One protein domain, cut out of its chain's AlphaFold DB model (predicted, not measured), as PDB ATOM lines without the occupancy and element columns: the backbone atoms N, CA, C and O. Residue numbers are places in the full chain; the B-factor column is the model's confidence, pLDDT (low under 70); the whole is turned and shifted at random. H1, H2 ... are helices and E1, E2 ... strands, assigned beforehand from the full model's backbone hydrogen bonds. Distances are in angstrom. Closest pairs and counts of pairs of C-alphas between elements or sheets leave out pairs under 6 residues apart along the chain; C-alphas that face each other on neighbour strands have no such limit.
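AT A GLANCE: This is residues 11 to 62 of the 348 residues of the protein "SMAP domain-containing protein" of Rodentolepis nana (UniProt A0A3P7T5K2). Look for three parts strung out one after another: a small hairpin of two short strands, E1 and E2, at one end, then helix H1 beginning beside it, then helix H2 reaching away. H1 and H2 form a wide, open V, joined by residues 41 to 44, and residues 33 to 62 stand free. The printed part has 52 residues, with two named strands and two named helices in the order E1, E2, H1, H2; the sheet E1 - E2 is antiparallel and the class is mostly helix. The whole is extended, with a radius of gyration of the C-alphas of 18.6 A and spans of 52 by 22 by 16 A.

IN THESE COORDINATES: Find C-alpha 16 at (59.107, -36.171, -8.994), where strand E1 begins; it covers residues 16 to 18. Strand E2 follows at residues 21 to 23; each strand is 6.3 A long from first to last C-alpha. From C-alpha 26 at (54.943, -31.094, -1.654), helix H1 runs through residues 26 to 40, 21.1 A. Helix H2, residues 45 to 61, runs 24.3 A and ends at C-alpha 61 at (31.480, -61.088, 22.838).

HOW THE PARTS SIT: In the hairpin E1 and E2, directions differ by 159 degrees; look for N 18 and O 21 at 2.9 A and N 21 and O 18 at 2.8 A, within hydrogen-bond range. The closest C-alphas of E2 and H1 are those of Leu 23 and Ile 29, 6.0 A apart. H2 is apart from E1, E2 and H1. In H1 and H2 every O i to N i+4 pair is within hydrogen-bond range.

THE WHOLE: The two C-alphas farthest apart, those of Lys 12 and Met 61, are 52.7 A from each other. The printed part has no cut, and its three links between named elements are tight. In the B-factor column, pLDDT is under 70 at residues 11 to 13, 19, and 61 to 62.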
ATOM      1  N   PRO A  11      67.856 -32.495   3.517       62.97
ATOM      2  CA  PRO A  11      68.329 -32.623   2.143       62.97
ATOM      3  C   PRO A  11      67.415 -31.844   1.189       62.97
ATOM      4  O   PRO A  11      66.197 -31.784   1.392       62.97
ATOM      5  N   LYS A  12      68.012 -31.240   0.153       62.88
ATOM      6  CA  LYS A  12      67.277 -30.499  -0.879       62.88
ATOM      7  C   LYS A  12      66.259 -31.432  -1.539       62.88
ATOM      8  O   LYS A  12      66.585 -32.560  -1.898       62.88
ATOM      9  N   LYS A  13      65.014 -30.967  -1.642       67.62
ATOM     10  CA  LYS A  13      63.907 -31.735  -2.221       67.62
ATOM     11  C   LYS A  13      64.018 -31.724  -3.742       67.62
ATOM     12  O   LYS A  13      64.249 -30.670  -4.329       67.62
ATOM     13  N   GLU A  14      63.813 -32.879  -4.362       71.12
ATOM     14  CA  GLU A  14      63.793 -33.028  -5.817       71.12
ATOM     15  C   GLU A  14      62.349 -33.217  -6.310       71.12
ATOM     16  O   GLU A  14      61.575 -33.935  -5.669       71.12
ATOM     17  N   PRO A  15      61.960 -32.590  -7.435       75.88
ATOM     18  CA  PRO A  15      60.643 -32.792  -8.021       75.88
ATOM     19  C   PRO A  15      60.525 -34.204  -8.611       75.88
ATOM     20  O   PRO A  15      61.475 -34.749  -9.177       75.88
ATOM     21  N   ILE A  16      59.337 -34.800  -8.523       77.88
ATOM     22  CA  ILE A  16      59.107 -36.171  -8.994       77.88
ATOM     23  C   ILE A  16      58.578 -36.136 -10.426       77.88
ATOM     24  O   ILE A  16      57.477 -35.645 -10.684       77.88
ATOM     25  N   ARG A  17      59.338 -36.713 -11.363       76.62
ATOM     26  CA  ARG A  17      58.867 -36.985 -12.729       76.62
ATOM     27  C   ARG A  17      58.114 -38.309 -12.772       76.62
ATOM     28  O   ARG A  17      58.706 -39.380 -12.693       76.62
ATOM     29  N   LEU A  18      56.800 -38.233 -12.941       72.81
ATOM     30  CA  LEU A  18      55.976 -39.360 -13.371       72.81
ATOM     31  C   LEU A  18      55.810 -39.264 -14.883       72.81
ATOM     32  O   LEU A  18      55.723 -38.155 -15.388       72.81
ATOM     33  N   LYS A  19      55.751 -40.407 -15.580       66.75
ATOM     34  CA  LYS A  19      55.748 -40.571 -17.054       66.75
ATOM     35  C   LYS A  19      55.373 -39.316 -17.874       66.75
ATOM     36  O   LYS A  19      56.185 -38.899 -18.687       66.75
ATOM     37  N   ASN A  20      54.219 -38.682 -17.601       73.94
ATOM     38  CA  ASN A  20      53.757 -37.470 -18.301       73.94
ATOM     39  C   ASN A  20      53.452 -36.254 -17.384       73.94
ATOM     40  O   ASN A  20      52.864 -35.282 -17.847       73.94
ATOM     41  N   LYS A  21      53.783 -36.288 -16.083       77.38
ATOM     42  CA  LYS A  21      53.497 -35.202 -15.124       77.38
ATOM     43  C   LYS A  21      54.669 -34.982 -14.161       77.38
ATOM     44  O   LYS A  21      55.079 -35.901 -13.452       77.38
ATOM     45  N   LEU A  22      55.175 -33.751 -14.112       82.88
ATOM     46  CA  LEU A  22      56.124 -33.303 -13.093       82.88
ATOM     47  C   LEU A  22      55.335 -32.839 -11.866       82.88
ATOM     48  O   LEU A  22      54.523 -31.923 -11.970       82.88
ATOM     49  N   LEU A  23      55.550 -33.484 -10.724       80.00
ATOM     50  CA  LEU A  23      55.013 -33.027  -9.446       80.00
ATOM     51  C   LEU A  23      56.098 -32.222  -8.734       80.00
ATOM     52  O   LEU A  23      57.121 -32.780  -8.331       80.00
ATOM     53  N   THR A  24      55.866 -30.919  -8.604       80.75
ATOM     54  CA  THR A  24      56.810 -29.980  -7.974       80.75
ATOM     55  C   THR A  24      56.400 -29.650  -6.540       80.75
ATOM     56  O   THR A  24      57.254 -29.476  -5.677       80.75
ATOM     57  N   THR A  25      55.094 -29.590  -6.269       84.31
ATOM     58  CA  THR A  25      54.560 -29.163  -4.971       84.31
ATOM     59  C   THR A  25      54.484 -30.327  -3.981       84.31
ATOM     60  O   THR A  25      53.928 -31.381  -4.296       84.31
ATOM     61  N   ASP A  26      54.953 -30.106  -2.748       79.88
ATOM     62  CA  ASP A  26      54.943 -31.094  -1.654       79.88
ATOM     63  C   ASP A  26      53.562 -31.729  -1.430       79.88
ATOM     64  O   ASP A  26      53.442 -32.940  -1.234       79.88
ATOM     65  N   PHE A  27      52.506 -30.916  -1.500       82.75
ATOM     66  CA  PHE A  27      51.124 -31.364  -1.339       82.75
ATOM     67  C   PHE A  27      50.700 -32.359  -2.427       82.75
ATOM     68  O   PHE A  27      50.056 -33.372  -2.143       82.75
ATOM     69  N   GLU A  28      51.075 -32.104  -3.681       83.62
ATOM     70  CA  GLU A  28      50.740 -32.993  -4.793       83.62
ATOM     71  C   GLU A  28      51.528 -34.302  -4.720       83.62
ATOM     72  O   GLU A  28      50.966 -35.377  -4.944       83.62
ATOM     73  N   ILE A  29      52.808 -34.219  -4.345       83.06
ATOM     74  CA  ILE A  29      53.681 -35.375  -4.134       83.06
ATOM     75  C   ILE A  29      53.126 -36.271  -3.017       83.06
ATOM     76  O   ILE A  29      52.983 -37.483  -3.204       83.06
ATOM     77  N   ALA A  30      52.757 -35.689  -1.873       82.69
ATOM     78  CA  ALA A  30      52.214 -36.426  -0.736       82.69
ATOM     79  C   ALA A  30      50.892 -37.128  -1.085       82.69
ATOM     80  O   ALA A  30      50.734 -38.324  -0.829       82.69
ATOM     81  N   ASN A  31      49.966 -36.419  -1.739       86.31
ATOM     82  CA  ASN A  31      48.694 -36.996  -2.178       86.31
ATOM     83  C   ASN A  31      48.883 -38.109  -3.212       86.31
ATOM     84  O   ASN A  31      48.178 -39.122  -3.176       86.31
ATOM     85  N   TYR A  32      49.846 -37.951  -4.120       85.44
ATOM     86  CA  TYR A  32      50.191 -38.999  -5.070       85.44
ATOM     87  C   TYR A  32      50.667 -40.270  -4.353       85.44
ATOM     88  O   TYR A  32      50.125 -41.351  -4.602       85.44
ATOM     89  N   PHE A  33      51.614 -40.151  -3.416       84.25
ATOM     90  CA  PHE A  33      52.087 -41.296  -2.635       84.25
ATOM     91  C   PHE A  33      50.974 -41.933  -1.803       84.25
ATOM     92  O   PHE A  33      50.854 -43.160  -1.796       84.25
ATOM     93  N   ALA A  34      50.127 -41.132  -1.153       83.69
ATOM     94  CA  ALA A  34      48.993 -41.634  -0.385       83.69
ATOM     95  C   ALA A  34      48.079 -42.513  -1.255       83.69
ATOM     96  O   ALA A  34      47.760 -43.645  -0.882       83.69
ATOM     97  N   ARG A  35      47.731 -42.047  -2.463       84.88
ATOM     98  CA  ARG A  35      46.924 -42.817  -3.425       84.88
ATOM     99  C   ARG A  35      47.646 -44.072  -3.917       84.88
ATOM    100  O   ARG A  35      47.026 -45.135  -4.001       84.88
ATOM    101  N   PHE A  36      48.938 -43.969  -4.223       85.06
ATOM    102  CA  PHE A  36      49.751 -45.089  -4.697       85.06
ATOM    103  C   PHE A  36      49.823 -46.221  -3.662       85.06
ATOM    104  O   PHE A  36      49.492 -47.371  -3.967       85.06
ATOM    105  N   TYR A  37      50.193 -45.899  -2.420       81.88
ATOM    106  CA  TYR A  37      50.290 -46.890  -1.351       81.88
ATOM    107  C   TYR A  37      48.921 -47.423  -0.939       81.88
ATOM    108  O   TYR A  37      48.798 -48.627  -0.725       81.88
ATOM    109  N   PHE A  38      47.875 -46.588  -0.916       82.50
ATOM    110  CA  PHE A  38      46.506 -47.055  -0.688       82.50
ATOM    111  C   PHE A  38      46.090 -48.116  -1.713       82.50
ATOM    112  O   PHE A  38      45.494 -49.132  -1.357       82.50
ATOM    113  N   HIS A  39      46.428 -47.908  -2.988       83.25
ATOM    114  CA  HIS A  39      46.105 -48.860  -4.041       83.25
ATOM    115  C   HIS A  39      46.902 -50.168  -3.914       83.25
ATOM    116  O   HIS A  39      46.323 -51.246  -4.035       83.25
ATOM    117  N   LYS A  40      48.210 -50.091  -3.633       78.12
ATOM    118  CA  LYS A  40      49.087 -51.266  -3.474       78.12
ATOM    119  C   LYS A  40      48.794 -52.085  -2.213       78.12
ATOM    120  O   LYS A  40      48.939 -53.300  -2.241       78.12
ATOM    121  N   GLN A  41      48.360 -51.441  -1.129       75.00
ATOM    122  CA  GLN A  41      48.076 -52.075   0.168       75.00
ATOM    123  C   GLN A  41      46.631 -52.594   0.290       75.00
ATOM    124  O   GLN A  41      46.161 -52.911   1.388       75.00
ATOM    125  N   LYS A  42      45.872 -52.683  -0.814       74.38
ATOM    126  CA  LYS A  42      44.512 -53.233  -0.781       74.38
ATOM    127  C   LYS A  42      44.556 -54.699  -0.330       74.38
ATOM    128  O   LYS A  42      44.873 -55.588  -1.109       74.38
ATOM    129  N   LYS A  43      44.160 -54.948   0.927       70.56
ATOM    130  CA  LYS A  43      43.989 -56.305   1.482       70.56
ATOM    131  C   LYS A  43      43.096 -57.154   0.573       70.56
ATOM    132  O   LYS A  43      42.089 -56.631   0.087       70.56
ATOM    133  N   ASN A  44      43.431 -58.438   0.414       77.31
ATOM    134  CA  ASN A  44      42.616 -59.411  -0.317       77.31
ATOM    135  C   ASN A  44      41.158 -59.375   0.208       77.31
ATOM    136  O   ASN A  44      40.969 -59.312   1.432       77.31
ATOM    137  N   PRO A  45      40.138 -59.383  -0.672       81.69
ATOM    138  CA  PRO A  45      38.727 -59.438  -0.284       81.69
ATOM    139  C   PRO A  45      38.403 -60.455   0.821       81.69
ATOM    140  O   PRO A  45      37.646 -60.126   1.735       81.69
ATOM    141  N   PHE A  46      39.032 -61.636   0.803       79.69
ATOM    142  CA  PHE A  46      38.859 -62.669   1.832       79.69
ATOM    143  C   PHE A  46      39.306 -62.192   3.222       79.69
ATOM    144  O   PHE A  46      38.547 -62.257   4.187       79.69
ATOM    145  N   VAL A  47      40.503 -61.602   3.312       81.00
ATOM    146  CA  VAL A  47      41.058 -61.066   4.569       81.00
ATOM    147  C   VAL A  47      40.203 -59.911   5.094       81.00
ATOM    148  O   VAL A  47      40.015 -59.770   6.300       81.00
ATOM    149  N   ARG A  48      39.631 -59.090   4.199       80.62
ATOM    150  CA  ARG A  48      38.688 -58.026   4.588       80.62
ATOM    151  C   ARG A  48      37.382 -58.581   5.149       80.62
ATOM    152  O   ARG A  48      36.826 -57.962   6.050       80.62
ATOM    153  N   LYS A  49      36.867 -59.685   4.600       84.88
ATOM    154  CA  LYS A  49      35.662 -60.353   5.112       84.88
ATOM    155  C   LYS A  49      35.936 -60.936   6.501       84.88
ATOM    156  O   LYS A  49      35.311 -60.486   7.447       84.88
ATOM    157  N   SER A  50      36.987 -61.743   6.642       86.38
ATOM    158  CA  SER A  50      37.401 -62.321   7.929       86.38
ATOM    159  C   SER A  50      37.635 -61.268   9.028       86.38
ATOM    160  O   SER A  50      37.148 -61.425  10.140       86.38
ATOM    161  N   LEU A  51      38.298 -60.143   8.721       82.88
ATOM    162  CA  LEU A  51      38.478 -59.043   9.683       82.88
ATOM    163  C   LEU A  51      37.160 -58.378  10.106       82.88
ATOM    164  O   LEU A  51      37.049 -57.918  11.242       82.88
ATOM    165  N   ARG A  52      36.184 -58.270   9.195       85.19
ATOM    166  CA  ARG A  52      34.856 -57.733   9.522       85.19
ATOM    167  C   ARG A  52      34.098 -58.704  10.414       85.19
ATOM    168  O   ARG A  52      33.582 -58.268  11.435       85.19
ATOM    169  N   ASP A  53      34.113 -59.984  10.064       86.88
ATOM    170  CA  ASP A  53      33.438 -61.043  10.811       86.88
ATOM    171  C   ASP A  53      34.016 -61.142  12.233       86.88
ATOM    172  O   ASP A  53      33.269 -61.082  13.204       86.88
ATOM    173  N   LEU A  54      35.348 -61.119  12.376       83.50
ATOM    174  CA  LEU A  54      36.017 -61.094  13.680       83.50
ATOM    175  C   LEU A  54      35.647 -59.851  14.501       83.50
ATOM    176  O   LEU A  54      35.429 -59.936  15.703       83.50
ATOM    177  N   LYS A  55      35.549 -58.676  13.869       84.31
ATOM    178  CA  LYS A  55      35.150 -57.441  14.560       84.31
ATOM    179  C   LYS A  55      33.696 -57.489  15.034       84.31
ATOM    180  O   LYS A  55      33.388 -56.928  16.082       84.31
ATOM    181  N   ILE A  56      32.811 -58.117  14.259       84.31
ATOM    182  CA  ILE A  56      31.415 -58.350  14.642       84.31
ATOM    183  C   ILE A  56      31.369 -59.329  15.818       84.31
ATOM    184  O   ILE A  56      30.733 -59.027  16.822       84.31
ATOM    185  N   GLN A  57      32.129 -60.422  15.747       82.12
ATOM    186  CA  GLN A  57      32.217 -61.420  16.809       82.12
ATOM    187  C   GLN A  57      32.761 -60.831  18.118       82.12
ATOM    188  O   GLN A  57      32.184 -61.054  19.173       82.12
ATOM    189  N   VAL A  58      33.815 -60.007  18.067       77.88
ATOM    190  CA  VAL A  58      34.359 -59.315  19.253       77.88
ATOM    191  C   VAL A  58      33.348 -58.334  19.851       77.88
ATOM    192  O   VAL A  58      33.272 -58.206  21.067       77.88
ATOM    193  N   ARG A  59      32.546 -57.653  19.021       76.94
ATOM    194  CA  ARG A  59      31.462 -56.787  19.516       76.94
ATOM    195  C   ARG A  59      30.356 -57.584  20.200       76.94
ATOM    196  O   ARG A  59      29.872 -57.140  21.227       76.94
ATOM    197  N   GLN A  60      29.995 -58.743  19.652       74.88
ATOM    198  CA  GLN A  60      29.006 -59.653  20.241       74.88
ATOM    199  C   GLN A  60      29.525 -60.303  21.535       74.88
ATOM    200  O   GLN A  60      28.767 -60.486  22.475       74.88
ATOM    201  N   MET A  61      30.827 -60.591  21.618       65.00
ATOM    202  CA  MET A  61      31.480 -61.088  22.838       65.00
ATOM    203  C   MET A  61      31.713 -60.004  23.902       65.00
ATOM    204  O   MET A  61      32.027 -60.335  25.041       65.00
ATOM    205  N   GLY A  62      31.549 -58.721  23.565       57.62
ATOM    206  CA  GLY A  62      31.686 -57.602  24.504       57.62
ATOM    207  C   GLY A  62      30.602 -57.530  25.588       57.62
ATOM    208  O   GLY A  62      30.705 -56.686  26.469       57.62
TER     209      GLY A  62